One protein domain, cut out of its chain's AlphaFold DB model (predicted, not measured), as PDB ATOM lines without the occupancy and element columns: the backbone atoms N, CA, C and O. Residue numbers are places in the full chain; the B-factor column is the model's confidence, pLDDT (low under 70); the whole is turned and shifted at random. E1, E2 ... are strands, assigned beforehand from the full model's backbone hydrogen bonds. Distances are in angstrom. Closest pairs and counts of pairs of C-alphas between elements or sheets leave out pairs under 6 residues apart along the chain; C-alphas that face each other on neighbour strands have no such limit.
ATOM      1  N   ARG A   5     -22.111  17.026 -14.196       97.31
ATOM      2  CA  ARG A   5     -21.164  16.519 -15.201       97.31
ATOM      3  C   ARG A   5     -21.702  16.740 -16.609       97.31
ATOM      4  O   ARG A   5     -22.857  16.421 -16.860       97.31
ATOM      5  N   HIS A   6     -20.858  17.248 -17.500       97.94
ATOM      6  CA  HIS A   6     -21.185  17.437 -18.913       97.94
ATOM      7  C   HIS A   6     -21.475  16.096 -19.604       97.94
ATOM      8  O   HIS A   6     -20.860  15.087 -19.258       97.94
ATOM      9  N   GLU A   7     -22.341  16.080 -20.615       96.38
ATOM     10  CA  GLU A   7     -22.709  14.874 -21.372       96.38
ATOM     11  C   GLU A   7     -21.518  14.175 -22.061       96.38
ATOM     12  O   GLU A   7     -21.532  12.956 -22.219       96.38
ATOM     13  N   SER A   8     -20.439  14.907 -22.384       95.12
ATOM     14  CA  SER A   8     -19.181  14.314 -22.883       95.12
ATOM     15  C   SER A   8     -18.328  13.638 -21.798       95.12
ATOM     16  O   SER A   8     -17.376  12.934 -22.116       95.12
ATOM     17  N   ASN A   9     -18.656  13.836 -20.518       91.62
ATOM     18  CA  ASN A   9     -17.882  13.456 -19.328       91.62
ATOM     19  C   ASN A   9     -16.542  14.187 -19.116       91.62
ATOM     20  O   ASN A   9     -15.861  13.898 -18.130       91.62
ATOM     21  N   GLU A  10     -16.188  15.156 -19.962       93.00
ATOM     22  CA  GLU A  10     -14.887  15.850 -19.920       93.00
ATOM     23  C   GLU A  10     -14.866  17.093 -19.017       93.00
ATOM     24  O   GLU A  10     -13.793  17.545 -18.623       93.00
ATOM     25  N   TYR A  11     -16.033  17.633 -18.649       96.75
ATOM     26  CA  TYR A  11     -16.150  18.821 -17.799       96.75
ATOM     27  C   TYR A  11     -17.127  18.604 -16.641       96.75
ATOM     28  O   TYR A  11     -18.121  17.880 -16.761       96.75
ATOM     29  N   VAL A  12     -16.843  19.232 -15.498       96.62
ATOM     30  CA  VAL A  12     -17.652  19.126 -14.279       96.62
ATOM     31  C   VAL A  12     -17.801  20.497 -13.631       96.62
ATOM     32  O   VAL A  12     -16.818  21.135 -13.261       96.62
ATOM     33  N   ILE A  13     -19.044  20.918 -13.419       96.69
ATOM     34  CA  ILE A  13     -19.378  22.091 -12.612       96.69
ATOM     35  C   ILE A  13     -19.416  21.655 -11.149       96.69
ATOM     36  O   ILE A  13     -20.249  20.837 -10.763       96.69
ATOM     37  N   THR A  14     -18.522  22.201 -10.328       95.50
ATOM     38  CA  THR A  14     -18.370  21.830  -8.907       95.50
ATOM     39  C   THR A  14     -18.970  22.846  -7.938       95.50
ATOM     40  O   THR A  14     -19.223  22.521  -6.783       95.50
ATOM     41  N   LYS A  15     -19.236  24.079  -8.386       94.50
ATOM     42  CA  LYS A  15     -19.857  25.129  -7.564       94.50
ATOM     43  C   LYS A  15     -21.378  24.981  -7.556       94.50
ATOM     44  O   LYS A  15     -22.098  25.779  -8.158       94.50
ATOM     45  N   VAL A  16     -21.841  23.924  -6.895       94.25
ATOM     46  CA  VAL A  16     -23.258  23.605  -6.710       94.25
ATOM     47  C   VAL A  16     -23.556  23.581  -5.220       94.25
ATOM     48  O   VAL A  16     -22.934  22.830  -4.473       94.25
ATOM     49  N   TYR A  17     -24.512  24.399  -4.792       92.19
ATOM     50  CA  TYR A  17     -24.856  24.568  -3.385       92.19
ATOM     51  C   TYR A  17     -26.344  24.319  -3.178       92.19
ATOM     52  O   TYR A  17     -27.170  24.770  -3.969       92.19
ATOM     53  N   SER A  18     -26.689  23.623  -2.098       93.62
ATOM     54  CA  SER A  18     -28.070  23.442  -1.654       93.62
ATOM     55  C   SER A  18     -28.245  24.031  -0.263       93.62
ATOM     56  O   SER A  18     -27.445  23.730   0.621       93.62
ATOM     57  N   ARG A  19     -29.287  24.836  -0.067       96.44
ATOM     58  CA  ARG A  19     -29.635  25.449   1.222       96.44
ATOM     59  C   ARG A  19     -31.109  25.222   1.512       96.44
ATOM     60  O   ARG A  19     -31.931  25.300   0.598       96.44
ATOM     61  N   PHE A  20     -31.467  24.947   2.761       97.56
ATOM     62  CA  PHE A  20     -32.879  24.906   3.137       97.56
ATOM     63  C   PHE A  20     -33.471  26.313   3.090       97.56
ATOM     64  O   PHE A  20     -32.835  27.274   3.515       97.56
ATOM     65  N   VAL A  21     -34.696  26.438   2.581       98.25
ATOM     66  CA  VAL A  21     -35.435  27.702   2.654       98.25
ATOM     67  C   VAL A  21     -36.149  27.755   3.997       98.25
ATOM     68  O   VAL A  21     -37.080  26.988   4.241       98.25
ATOM     69  N   GLY A  22     -35.689  28.621   4.888       97.50
ATOM     70  CA  GLY A  22     -36.314  28.844   6.180       97.50
ATOM     71  C   GLY A  22     -37.603  29.650   6.059       97.50
ATOM     72  O   GLY A  22     -37.886  30.277   5.035       97.50
ATOM     73  N   TYR A  23     -38.376  29.636   7.138       97.25
ATOM     74  CA  TYR A  23     -39.653  30.327   7.234       97.25
ATOM     75  C   TYR A  23     -39.600  31.418   8.297       97.25
ATOM     76  O   TYR A  23     -39.091  31.192   9.394       97.25
ATOM     77  N   VAL A  24     -40.176  32.575   7.986       98.19
ATOM     78  CA  VAL A  24     -40.303  33.715   8.898       98.19
ATOM     79  C   VAL A  24     -41.772  34.082   9.097       98.19
ATOM     80  O   VAL A  24     -42.565  33.964   8.158       98.19
ATOM     81  N   PRO A  25     -42.177  34.511  10.303       98.19
ATOM     82  CA  PRO A  25     -43.541  34.935  10.552       98.19
ATOM     83  C   PRO A  25     -43.783  36.314   9.936       98.19
ATOM     84  O   PRO A  25     -43.076  37.274  10.233       98.19
ATOM     85  N   VAL A  26     -44.828  36.423   9.124       98.38
ATOM     86  CA  VAL A  26     -45.369  37.704   8.658       98.38
ATOM     87  C   VAL A  26     -46.685  37.926   9.384       98.38
ATOM     88  O   VAL A  26     -47.586  37.092   9.282       98.38
ATOM     89  N   LYS A  27     -46.813  39.026  10.133       97.50
ATOM     90  CA  LYS A  27     -48.001  39.291  10.961       97.50
ATOM     91  C   LYS A  27     -49.099  39.984  10.161       97.50
ATOM     92  O   LYS A  27     -50.276  39.688  10.366       97.50
ATOM     93  N   ARG A  28     -48.735  40.878   9.237       96.19
ATOM     94  CA  ARG A  28     -49.653  41.534   8.305       96.19
ATOM     95  C   ARG A  28     -49.085  41.591   6.891       96.19
ATOM     96  O   ARG A  28     -47.895  41.801   6.681       96.19
ATOM     97  N   ASN A  29     -49.973  41.436   5.915       97.75
ATOM     98  CA  ASN A  29     -49.609  41.653   4.522       97.75
ATOM     99  C   ASN A  29     -49.330  43.134   4.249       97.75
ATOM    100  O   ASN A  29     -49.871  44.022   4.914       97.75
ATOM    101  N   THR A  30     -48.548  43.382   3.207       97.69
ATOM    102  CA  THR A  30     -48.280  44.696   2.640       97.69
ATOM    103  C   THR A  30     -49.590  45.457   2.379       97.69
ATOM    104  O   THR A  30     -50.440  44.978   1.615       97.69
ATOM    105  N   PRO A  31     -49.775  46.662   2.957       94.56
ATOM    106  CA  PRO A  31     -51.007  47.435   2.808       94.56
ATOM    107  C   PRO A  31     -51.362  47.767   1.354       94.56
ATOM    108  O   PRO A  31     -50.492  47.913   0.494       94.56
ATOM    109  N   ASN A  32     -52.661  47.945   1.089       95.44
ATOM    110  CA  ASN A  32     -53.205  48.301  -0.229       95.44
ATOM    111  C   ASN A  32     -52.791  47.339  -1.364       95.44
ATOM    112  O   ASN A  32     -52.723  47.741  -2.525       95.44
ATOM    113  N   THR A  33     -52.522  46.070  -1.036       96.94
ATOM    114  CA  THR A  33     -52.153  45.046  -2.021       96.94
ATOM    115  C   THR A  33     -53.331  44.112  -2.311       96.94
ATOM    116  O   THR A  33     -53.848  43.499  -1.375       96.94
ATOM    117  N   PRO A  34     -53.774  43.984  -3.579       95.75
ATOM    118  CA  PRO A  34     -54.798  43.016  -3.957       95.75
ATOM    119  C   PRO A  34     -54.381  41.575  -3.610       95.75
ATOM    120  O   PRO A  34     -53.204  41.244  -3.769       95.75
ATOM    121  N   PRO A  35     -55.307  40.696  -3.179       95.81
ATOM    122  CA  PRO A  35     -54.977  39.316  -2.818       95.81
ATOM    123  C   PRO A  35     -54.252  38.531  -3.916       95.81
ATOM    124  O   PRO A  35     -53.412  37.697  -3.601       95.81
ATOM    125  N   GLU A  36     -54.534  38.804  -5.193       94.81
ATOM    126  CA  GLU A  36     -53.878  38.144  -6.326       94.81
ATOM    127  C   GLU A  36     -52.414  38.567  -6.543       94.81
ATOM    128  O   GLU A  36     -51.687  37.917  -7.291       94.81
ATOM    129  N   GLU A  37     -51.975  39.652  -5.903       96.12
ATOM    130  CA  GLU A  37     -50.593  40.140  -5.945       96.12
ATOM    131  C   GLU A  37     -49.762  39.637  -4.741       96.12
ATOM    132  O   GLU A  37     -48.555  39.888  -4.685       96.12
ATOM    133  N   LEU A  38     -50.394  38.918  -3.801       96.81
ATOM    134  CA  LEU A  38     -49.786  38.345  -2.598       96.81
ATOM    135  C   LEU A  38     -49.549  36.839  -2.760       96.81
ATOM    136  O   LEU A  38     -50.383  36.119  -3.306       96.81
ATOM    137  N   VAL A  39     -48.439  36.326  -2.223       96.12
ATOM    138  CA  VAL A  39     -48.138  34.880  -2.289       96.12
ATOM    139  C   VAL A  39     -48.986  34.044  -1.331       96.12
ATOM    140  O   VAL A  39     -49.188  32.855  -1.576       96.12
ATOM    141  N   ARG A  40     -49.455  34.646  -0.230       95.81
ATOM    142  CA  ARG A  40     -50.437  34.088   0.717       95.81
ATOM    143  C   ARG A  40     -50.927  35.160   1.695       95.81
ATOM    144  O   ARG A  40     -50.347  36.243   1.803       95.81
ATOM    145  N   LYS A  41     -51.993  34.836   2.427       97.38
ATOM    146  CA  LYS A  41     -52.591  35.696   3.453       97.38
ATOM    147  C   LYS A  41     -51.840  35.569   4.786       97.38
ATOM    148  O   LYS A  41     -51.609  34.458   5.240       97.38
ATOM    149  N   ALA A  42     -51.528  36.696   5.417       97.38
ATOM    150  CA  ALA A  42     -50.999  36.798   6.776       97.38
ATOM    151  C   ALA A  42     -52.141  36.860   7.828       97.38
ATOM    152  O   ALA A  42     -53.255  37.283   7.490       97.38
ATOM    153  N   PRO A  43     -51.899  36.493   9.104       97.88
ATOM    154  CA  PRO A  43     -50.632  36.022   9.660       97.88
ATOM    155  C   PRO A  43     -50.304  34.586   9.236       97.88
ATOM    156  O   PRO A  43     -51.162  33.711   9.325       97.88
ATOM    157  N   ASP A  44     -49.074  34.351   8.783       97.38
ATOM    158  CA  ASP A  44     -48.589  33.020   8.395       97.38
ATOM    159  C   ASP A  44     -47.048  32.992   8.370       97.38
ATOM    160  O   ASP A  44     -46.384  34.021   8.521       97.38
ATOM    161  N   LEU A  45     -46.480  31.807   8.166       96.88
ATOM    162  CA  LEU A  45     -45.075  31.588   7.867       96.88
ATOM    163  C   LEU A  45     -44.815  31.734   6.363       96.88
ATOM    164  O   LEU A  45     -45.452  31.086   5.527       96.88
ATOM    165  N   PHE A  46     -43.835  32.565   6.020       98.06
ATOM    166  CA  PHE A  46     -43.414  32.834   4.649       98.06
ATOM    167  C   PHE A  46     -41.992  32.313   4.431       98.06
ATOM    168  O   PHE A  46     -41.140  32.532   5.292       98.06
ATOM    169  N   PRO A  47     -41.721  31.616   3.315       97.38
ATOM    170  CA  PRO A  47     -40.367  31.195   2.988       97.38
ATOM    171  C   PRO A  47     -39.530  32.423   2.615       97.38
ATOM    172  O   PRO A  47     -39.966  33.195   1.763       97.38
ATOM    173  N   ASP A  48     -38.355  32.607   3.221       98.44
ATOM    174  CA  ASP A  48     -37.457  33.704   2.825       98.44
ATOM    175  C   ASP A  48     -35.954  33.414   3.009       98.44
ATOM    176  O   ASP A  48     -35.249  33.370   1.997       98.44
ATOM    177  N   PRO A  49     -35.423  33.191   4.231       98.44
ATOM    178  CA  PRO A  49     -33.986  32.996   4.437       98.44
ATOM    179  C   PRO A  49     -33.472  31.694   3.817       98.44
ATOM    180  O   PRO A  49     -34.136  30.660   3.871       98.44
ATOM    181  N   LEU A  50     -32.246  31.715   3.306       98.38
ATOM    182  CA  LEU A  50     -31.483  30.533   2.925       98.38
ATOM    183  C   LEU A  50     -30.580  30.129   4.086       98.38
ATOM    184  O   LEU A  50     -29.577  30.774   4.380       98.38
ATOM    185  N   LEU A  51     -30.988  29.058   4.753       97.06
ATOM    186  CA  LEU A  51     -30.400  28.550   5.981       97.06
ATOM    187  C   LEU A  51     -28.997  27.968   5.758       97.06
ATOM    188  O   LEU A  51     -28.689  27.429   4.692       97.06
ATOM    189  N   GLU A  52     -28.156  28.068   6.788       94.69
ATOM    190  CA  GLU A  52     -26.787  27.529   6.810       94.69
ATOM    191  C   GLU A  52     -26.724  26.098   7.375       94.69
ATOM    192  O   GLU A  52     -25.671  25.465   7.367       94.69
ATOM    193  N   GLU A  53     -27.843  25.583   7.885       93.56
ATOM    194  CA  GLU A  53     -27.976  24.227   8.395       93.56
ATOM    195  C   GLU A  53     -27.933  23.181   7.271       93.56
ATOM    196  O   GLU A  53     -28.644  23.275   6.272       93.56
ATOM    197  N   GLU A  54     -27.160  22.112   7.477       91.06
ATOM    198  CA  GLU A  54     -27.084  20.972   6.547       91.06
ATOM    199  C   GLU A  54     -28.228  19.961   6.732       91.06
ATOM    200  O   GLU A  54     -28.442  19.089   5.890       91.06
ATOM    201  N   ALA A  55     -28.981  20.071   7.830       93.19
ATOM    202  CA  ALA A  55     -30.126  19.226   8.136       93.19
ATOM    203  C   ALA A  55     -31.190  20.013   8.906       93.19
ATOM    204  O   ALA A  55     -30.878  20.838   9.763       93.19
ATOM    205  N   VAL A  56     -32.459  19.701   8.647       92.69
ATOM    206  CA  VAL A  56     -33.609  20.321   9.312       92.69
ATOM    207  C   VAL A  56     -34.586  19.258   9.789       92.69
ATOM    208  O   VAL A  56     -34.731  18.191   9.189       92.69
ATOM    209  N   LYS A  57     -35.275  19.543  10.893       91.25
ATOM    210  CA  LYS A  57     -36.305  18.656  11.432       91.25
ATOM    211  C   LYS A  57     -37.637  18.943  10.746       91.25
ATOM    212  O   LYS A  57     -38.285  19.930  11.074       91.25
ATOM    213  N   LEU A  58     -38.061  18.049   9.859       90.12
ATOM    214  CA  LEU A  58     -39.356  18.131   9.185       90.12
ATOM    215  C   LEU A  58     -40.459  17.484  10.033       90.12
ATOM    216  O   LEU A  58     -40.319  16.330  10.451       90.12
ATOM    217  N   ARG A  59     -41.554  18.204  10.304       88.31
ATOM    218  CA  ARG A  59     -42.719  17.641  11.007       88.31
ATOM    219  C   ARG A  59     -43.753  17.113  10.015       88.31
ATOM    220  O   ARG A  59     -43.791  17.494   8.848       88.31
ATOM    221  N   MET A  60     -44.616  16.222  10.498       90.50
ATOM    222  CA  MET A  60     -45.727  15.702   9.704       90.50
ATOM    223  C   MET A  60     -46.648  16.849   9.262       90.50
ATOM    224  O   MET A  60     -47.086  17.637  10.095       90.50
ATOM    225  N   GLY A  61     -46.951  16.916   7.963       90.25
ATOM    226  CA  GLY A  61     -47.815  17.949   7.382       90.25
ATOM    227  C   GLY A  61     -47.108  19.257   7.009       90.25
ATOM    228  O   GLY A  61     -47.772  20.168   6.519       90.25
ATOM    229  N   GLU A  62     -45.791  19.360   7.201       91.19
ATOM    230  CA  GLU A  62     -44.995  20.519   6.785       91.19
ATOM    231  C   GLU A  62     -44.274  20.255   5.457       91.19
ATOM    232  O   GLU A  62     -43.888  19.128   5.147       91.19
ATOM    233  N   ASN A  63     -44.068  21.320   4.681       92.69
ATOM    234  CA  ASN A  63     -43.218  21.308   3.494       92.69
ATOM    235  C   ASN A  63     -41.927  22.060   3.804       92.69
ATOM    236  O   ASN A  63     -41.969  23.126   4.410       92.69
ATOM    237  N   GLN A  64     -40.801  21.540   3.328       95.00
ATOM    238  CA  GLN A  64     -39.497  22.169   3.496       95.00
ATOM    239  C   GLN A  64     -38.798  22.287   2.140       95.00
ATOM    240  O   GLN A  64     -38.264  21.298   1.635       95.00
ATOM    241  N   PRO A  65     -38.804  23.479   1.525       95.56
ATOM    242  CA  PRO A  65     -38.134  23.699   0.256       95.56
ATOM    243  C   PRO A  65     -36.610  23.665   0.417       95.56
ATOM    244  O   PRO A  65     -36.066  24.033   1.464       95.56
ATOM    245  N   ILE A  66     -35.933  23.270  -0.661       95.19
ATOM    246  CA  ILE A  66     -34.478  23.327  -0.810       95.19
ATOM    247  C   ILE A  66     -34.182  24.233  -2.004       95.19
ATOM    248  O   ILE A  66     -34.686  24.000  -3.102       95.19
ATOM    249  N   TRP A  67     -33.372  25.264  -1.786       96.50
ATOM    250  CA  TRP A  67     -32.857  26.140  -2.831       96.50
ATOM    251  C   TRP A  67     -31.557  25.569  -3.388       96.50
ATOM    252  O   TRP A  67     -30.641  25.263  -2.622       96.50
ATOM    253  N   LEU A  68     -31.468  25.445  -4.710       94.94
ATOM    254  CA  LEU A  68     -30.268  24.993  -5.405       94.94
ATOM    255  C   LEU A  68     -29.652  26.162  -6.177       94.94
ATOM    256  O   LEU A  68     -30.269  26.686  -7.101       94.94
ATOM    257  N   THR A  69     -28.419  26.523  -5.835       95.25
ATOM    258  CA  THR A  69     -27.628  27.520  -6.565       95.25
ATOM    259  C   THR A  69     -26.549  26.804  -7.375       95.25
ATOM    260  O   THR A  69     -25.766  26.025  -6.825       95.25
ATOM    261  N   VAL A  70     -26.484  27.077  -8.679       95.81
ATOM    262  CA  VAL A  70     -25.431  26.572  -9.571       95.81
ATOM    263  C   VAL A  70     -24.662  27.755 -10.142       95.81
ATOM    264  O   VAL A  70     -25.219  28.540 -10.904       95.81
ATOM    265  N   HIS A  71     -23.375  27.871  -9.816       94.75
ATOM    266  CA  HIS A  71     -22.503  28.852 -10.460       94.75
ATOM    267  C   HIS A  71     -21.801  28.206 -11.645       94.75
ATOM    268  O   HIS A  71     -20.850  27.443 -11.466       94.75
ATOM    269  N   VAL A  72     -22.270  28.525 -12.848       95.75
ATOM    270  CA  VAL A  72     -21.673  28.059 -14.101       95.75
ATOM    271  C   VAL A  72     -20.384  28.856 -14.367       95.75
ATOM    272  O   VAL A  72     -20.453  30.082 -14.484       95.75
ATOM    273  N   PRO A  73     -19.202  28.212 -14.421       94.75
ATOM    274  CA  PRO A  73     -17.961  28.877 -14.817       94.75
ATOM    275  C   PRO A  73     -18.046  29.438 -16.241       94.75
ATOM    276  O   PRO A  73     -18.724  28.868 -17.090       94.75
ATOM    277  N   LYS A  74     -17.334  30.534 -16.521       93.75
ATOM    278  CA  LYS A  74     -17.359  31.193 -17.842       93.75
ATOM    279  C   LYS A  74     -16.826  30.332 -18.981       93.75
ATOM    280  O   LYS A  74     -17.199  30.537 -20.125       93.75
ATOM    281  N   ASP A  75     -15.923  29.427 -18.645       94.12
ATOM    282  CA  ASP A  75     -15.258  28.478 -19.526       94.12
ATOM    283  C   ASP A  75     -15.964  27.115 -19.566       94.12
ATOM    284  O   ASP A  75     -15.460  26.188 -20.196       94.12
ATOM    285  N   ALA A  76     -17.119  26.969 -18.901       96.50
ATOM    286  CA  ALA A  76     -17.903  25.746 -18.980       96.50
ATOM    287  C   ALA A  76     -18.385  25.520 -20.424       96.50
ATOM    288  O   ALA A  76     -19.067  26.391 -20.967       96.50
ATOM    289  N   PRO A  77     -18.089  24.359 -21.040       96.94
ATOM    290  CA  PRO A  77     -18.579  24.048 -22.375       96.94
ATOM    291  C   PRO A  77     -20.115  24.087 -22.439       96.94
ATOM    292  O   PRO A  77     -20.764  23.602 -21.500       96.94
ATOM    293  N   PRO A  78     -20.707  24.619 -23.523       97.12
ATOM    294  CA  PRO A  78     -22.144  24.537 -23.743       97.12
ATOM    295  C   PRO A  78     -22.560  23.080 -23.958       97.12
ATOM    296  O   PRO A  78     -21.829  22.292 -24.554       97.12
ATOM    297  N   GLY A  79     -23.756  22.722 -23.495       97.25
ATOM    298  CA  GLY A  79     -24.235  21.343 -23.542       97.25
ATOM    299  C   GLY A  79     -25.131  20.980 -22.368       97.25
ATOM    300  O   GLY A  79     -25.528  21.839 -21.575       97.25
ATOM    301  N   ASN A  80     -25.503  19.705 -22.291       98.12
ATOM    302  CA  ASN A  80     -26.288  19.196 -21.170       98.12
ATOM    303  C   ASN A  80     -25.370  18.720 -20.046       98.12
ATOM    304  O   ASN A  80     -24.334  18.095 -20.277       98.12
ATOM    305  N   TYR A  81     -25.774  19.017 -18.820       98.19
ATOM    306  CA  TYR A  81     -25.114  18.601 -17.600       98.19
ATOM    307  C   TYR A  81     -26.088  17.828 -16.723       98.19
ATOM    308  O   TYR A  81     -27.234  18.242 -16.548       98.19
ATOM    309  N   HIS A  82     -25.601  16.747 -16.123       97.25
ATOM    310  CA  HIS A  82     -26.397  15.852 -15.292       97.25
ATOM    311  C   HIS A  82     -25.753  15.661 -13.921       97.25
ATOM    312  O   HIS A  82     -24.529  15.581 -13.781       97.25
ATOM    313  N   GLY A  83     -26.584  15.550 -12.894       94.69
ATOM    314  CA  GLY A  83     -26.162  15.138 -11.564       94.69
ATOM    315  C   GLY A  83     -27.344  14.719 -10.709       94.69
ATOM    316  O   GLY A  83     -28.493  14.743 -11.146       94.69
ATOM    317  N   GLU A  84     -27.058  14.325  -9.474       94.25
ATOM    318  CA  GLU A  84     -28.076  13.832  -8.550       94.25
ATOM    319  C   GLU A  84     -27.926  14.489  -7.177       94.25
ATOM    320  O   GLU A  84     -26.821  14.736  -6.674       94.25
ATOM    321  N   MET A  85     -29.066  14.821  -6.569       91.62
ATOM    322  CA  MET A  85     -29.165  15.278  -5.190       91.62
ATOM    323  C   MET A  85     -29.705  14.142  -4.346       91.62
ATOM    324  O   MET A  85     -30.865  13.770  -4.483       91.62
ATOM    325  N   LEU A  86     -28.870  13.623  -3.453       92.31
ATOM    326  CA  LEU A  86     -29.309  12.635  -2.484       92.31
ATOM    327  C   LEU A  86     -29.977  13.339  -1.302       92.31
ATOM    328  O   LEU A  86     -29.324  14.079  -0.567       92.31
ATOM    329  N   LEU A  87     -31.273  13.101  -1.130       91.25
ATOM    330  CA  LEU A  87     -32.042  13.502   0.037       91.25
ATOM    331  C   LEU A  87     -32.004  12.369   1.058       91.25
ATOM    332  O   LEU A  87     -32.325  11.226   0.733       91.25
ATOM    333  N   LYS A  88     -31.607  12.685   2.292       91.62
ATOM    334  CA  LYS A  88     -31.532  11.722   3.396       91.62
ATOM    335  C   LYS A  88     -32.524  12.098   4.488       91.62
ATOM    336  O   LYS A  88     -32.393  13.151   5.106       91.62
ATOM    337  N   GLY A  89     -33.503  11.229   4.722       88.56
ATOM    338  CA  GLY A  89     -34.487  11.346   5.799       88.56
ATOM    339  C   GLY A  89     -34.833   9.971   6.372       88.56
ATOM    340  O   GLY A  89     -33.947   9.156   6.608       88.56
ATOM    341  N   PHE A  90     -36.127   9.687   6.569       82.62
ATOM    342  CA  PHE A  90     -36.593   8.326   6.896       82.62
ATOM    343  C   PHE A  90     -36.330   7.322   5.765       82.62
ATOM    344  O   PHE A  90     -36.148   6.133   6.018       82.62
ATOM    345  N   HIS A  91     -36.290   7.818   4.530       85.81
ATOM    346  CA  HIS A  91     -35.842   7.101   3.346       85.81
ATOM    347  C   HIS A  91     -34.769   7.936   2.642       85.81
ATOM    348  O   HIS A  91     -34.697   9.155   2.834       85.81
ATOM    349  N   GLU A  92     -33.928   7.274   1.853       92.50
ATOM    350  CA  GLU A  92     -33.022   7.949   0.930       92.50
ATOM    351  C   GLU A  92     -33.685   8.032  -0.446       92.50
ATOM    352  O   GLU A  92     -34.205   7.036  -0.952       92.50
ATOM    353  N   GLU A  93     -33.670   9.218  -1.045       91.88
ATOM    354  CA  GLU A  93     -34.219   9.461  -2.376       91.88
ATOM    355  C   GLU A  93     -33.225  10.278  -3.200       91.88
ATOM    356  O   GLU A  93     -32.705  11.298  -2.743       91.88
ATOM    357  N   ALA A  94     -32.946   9.827  -4.422       92.69
ATOM    358  CA  ALA A  94     -32.096  10.546  -5.360       92.69
ATOM    359  C   ALA A  94     -32.960  11.367  -6.324       92.69
ATOM    360  O   ALA A  94     -33.749  10.818  -7.093       92.69
ATOM    361  N   VAL A  95     -32.778  12.686  -6.309       92.88
ATOM    362  CA  VAL A  95     -33.433  13.615  -7.235       92.88
ATOM    363  C   VAL A  95     -32.471  13.942  -8.370       92.88
ATOM    364  O   VAL A  95     -31.386  14.480  -8.134       92.88
ATOM    365  N   LYS A  96     -32.863  13.629  -9.608       94.94
ATOM    366  CA  LYS A  96     -32.081  13.959 -10.807       94.94
ATOM    367  C   LYS A  96     -32.133  15.451 -11.102       94.94
ATOM    368  O   LYS A  96     -33.182  16.077 -10.960       94.94
ATOM    369  N   ILE A  97     -30.996  16.001 -11.514       95.12
ATOM    370  CA  ILE A  97     -30.840  17.409 -11.871       95.12
ATOM    371  C   ILE A  97     -30.233  17.497 -13.265       95.12
ATOM    372  O   ILE A  97     -29.112  17.038 -13.486       95.12
ATOM    373  N   ASP A  98     -30.974  18.138 -14.163       95.56
ATOM    374  CA  ASP A  98     -30.573  18.413 -15.537       95.56
ATOM    375  C   ASP A  98     -30.375  19.921 -15.720       95.56
ATOM    376  O   ASP A  98     -31.243  20.727 -15.374       95.56
ATOM    377  N   LEU A  99     -29.225  20.307 -16.266       96.75
ATOM    378  CA  LEU A  99     -28.873  21.692 -16.560       96.75
ATOM    379  C   LEU A  99     -28.443  21.812 -18.022       96.75
ATOM    380  O   LEU A  99     -27.501  21.152 -18.448       96.75
ATOM    381  N   LYS A 100     -29.082  22.712 -18.772       96.62
ATOM    382  CA  LYS A 100     -28.597  23.139 -20.089       96.62
ATOM    383  C   LYS A 100     -27.712  24.372 -19.923       96.62
ATOM    384  O   LYS A 100     -28.190  25.411 -19.469       96.62
ATOM    385  N   VAL A 101     -26.445  24.263 -20.311       97.12
ATOM    386  CA  VAL A 101     -25.560  25.418 -20.497       97.12
ATOM    387  C   VAL A 101     -25.653  25.840 -21.959       97.12
ATOM    388  O   VAL A 101     -25.437  25.032 -22.863       97.12
ATOM    389  N   HIS A 102     -26.045  27.092 -22.158       95.75
ATOM    390  CA  HIS A 102     -26.173  27.742 -23.457       95.75
ATOM    391  C   HIS A 102     -24.832  28.358 -23.876       95.75
ATOM    392  O   HIS A 102     -24.038  28.726 -23.011       95.75
TER     393      HIS A 102
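This is residues 5 to 102 of the 488 residues of the protein "DUF4091 domain-containing protein" of Candidatus Bathyarchaeota archaeon (UniProt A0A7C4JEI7). A narrow twisted ribbon of three strands, E2, E1 and E3, has a separate hairpin, E4 and E5, towards one end and a loop at the other, where residues 31 to 37 stick out. The printed part has 98 residues, no named helix and five strands, E1 to E5 along the chain, with under half of the residues: all strand, both sheets antiparallel, orders E2 - E1 - E3 and E4 - E5. It is loose, radius of gyration of the C-alphas 18.1 A, spanning 52 by 36 by 21 A.

Residues 5 to 6 pair antiparallel with residues 81 to 82 of E4, residues 79 to 88. E1, residues 16 to 26, has staggered neighbours: E3, residues 66 to 70, N 17 to O 69 2.9 A; and E2, residues 44 to 50, its hairpin partner, N 22 to O 49 2.8 A. E4 forms a hairpin with E5, residues 92 to 101, N 81 to O 99 2.8 A. E3 and E4 are apart.

E1 measures 30.4 A from C-alpha 16 (-23.258, 23.605, -6.710), E2 18.1 A, E3 13.0 A, E4 29.5 A, and E5 28.6 A to C-alpha 101 (-25.560, 25.418, -20.497).

The C-alphas of Glu 10 and Asn 32, the farthest apart, are 53.9 A apart. The links E1 to E2 and E2 to E3 are long. The printed part has no cut, and no printed residue is under 70 in pLDDT.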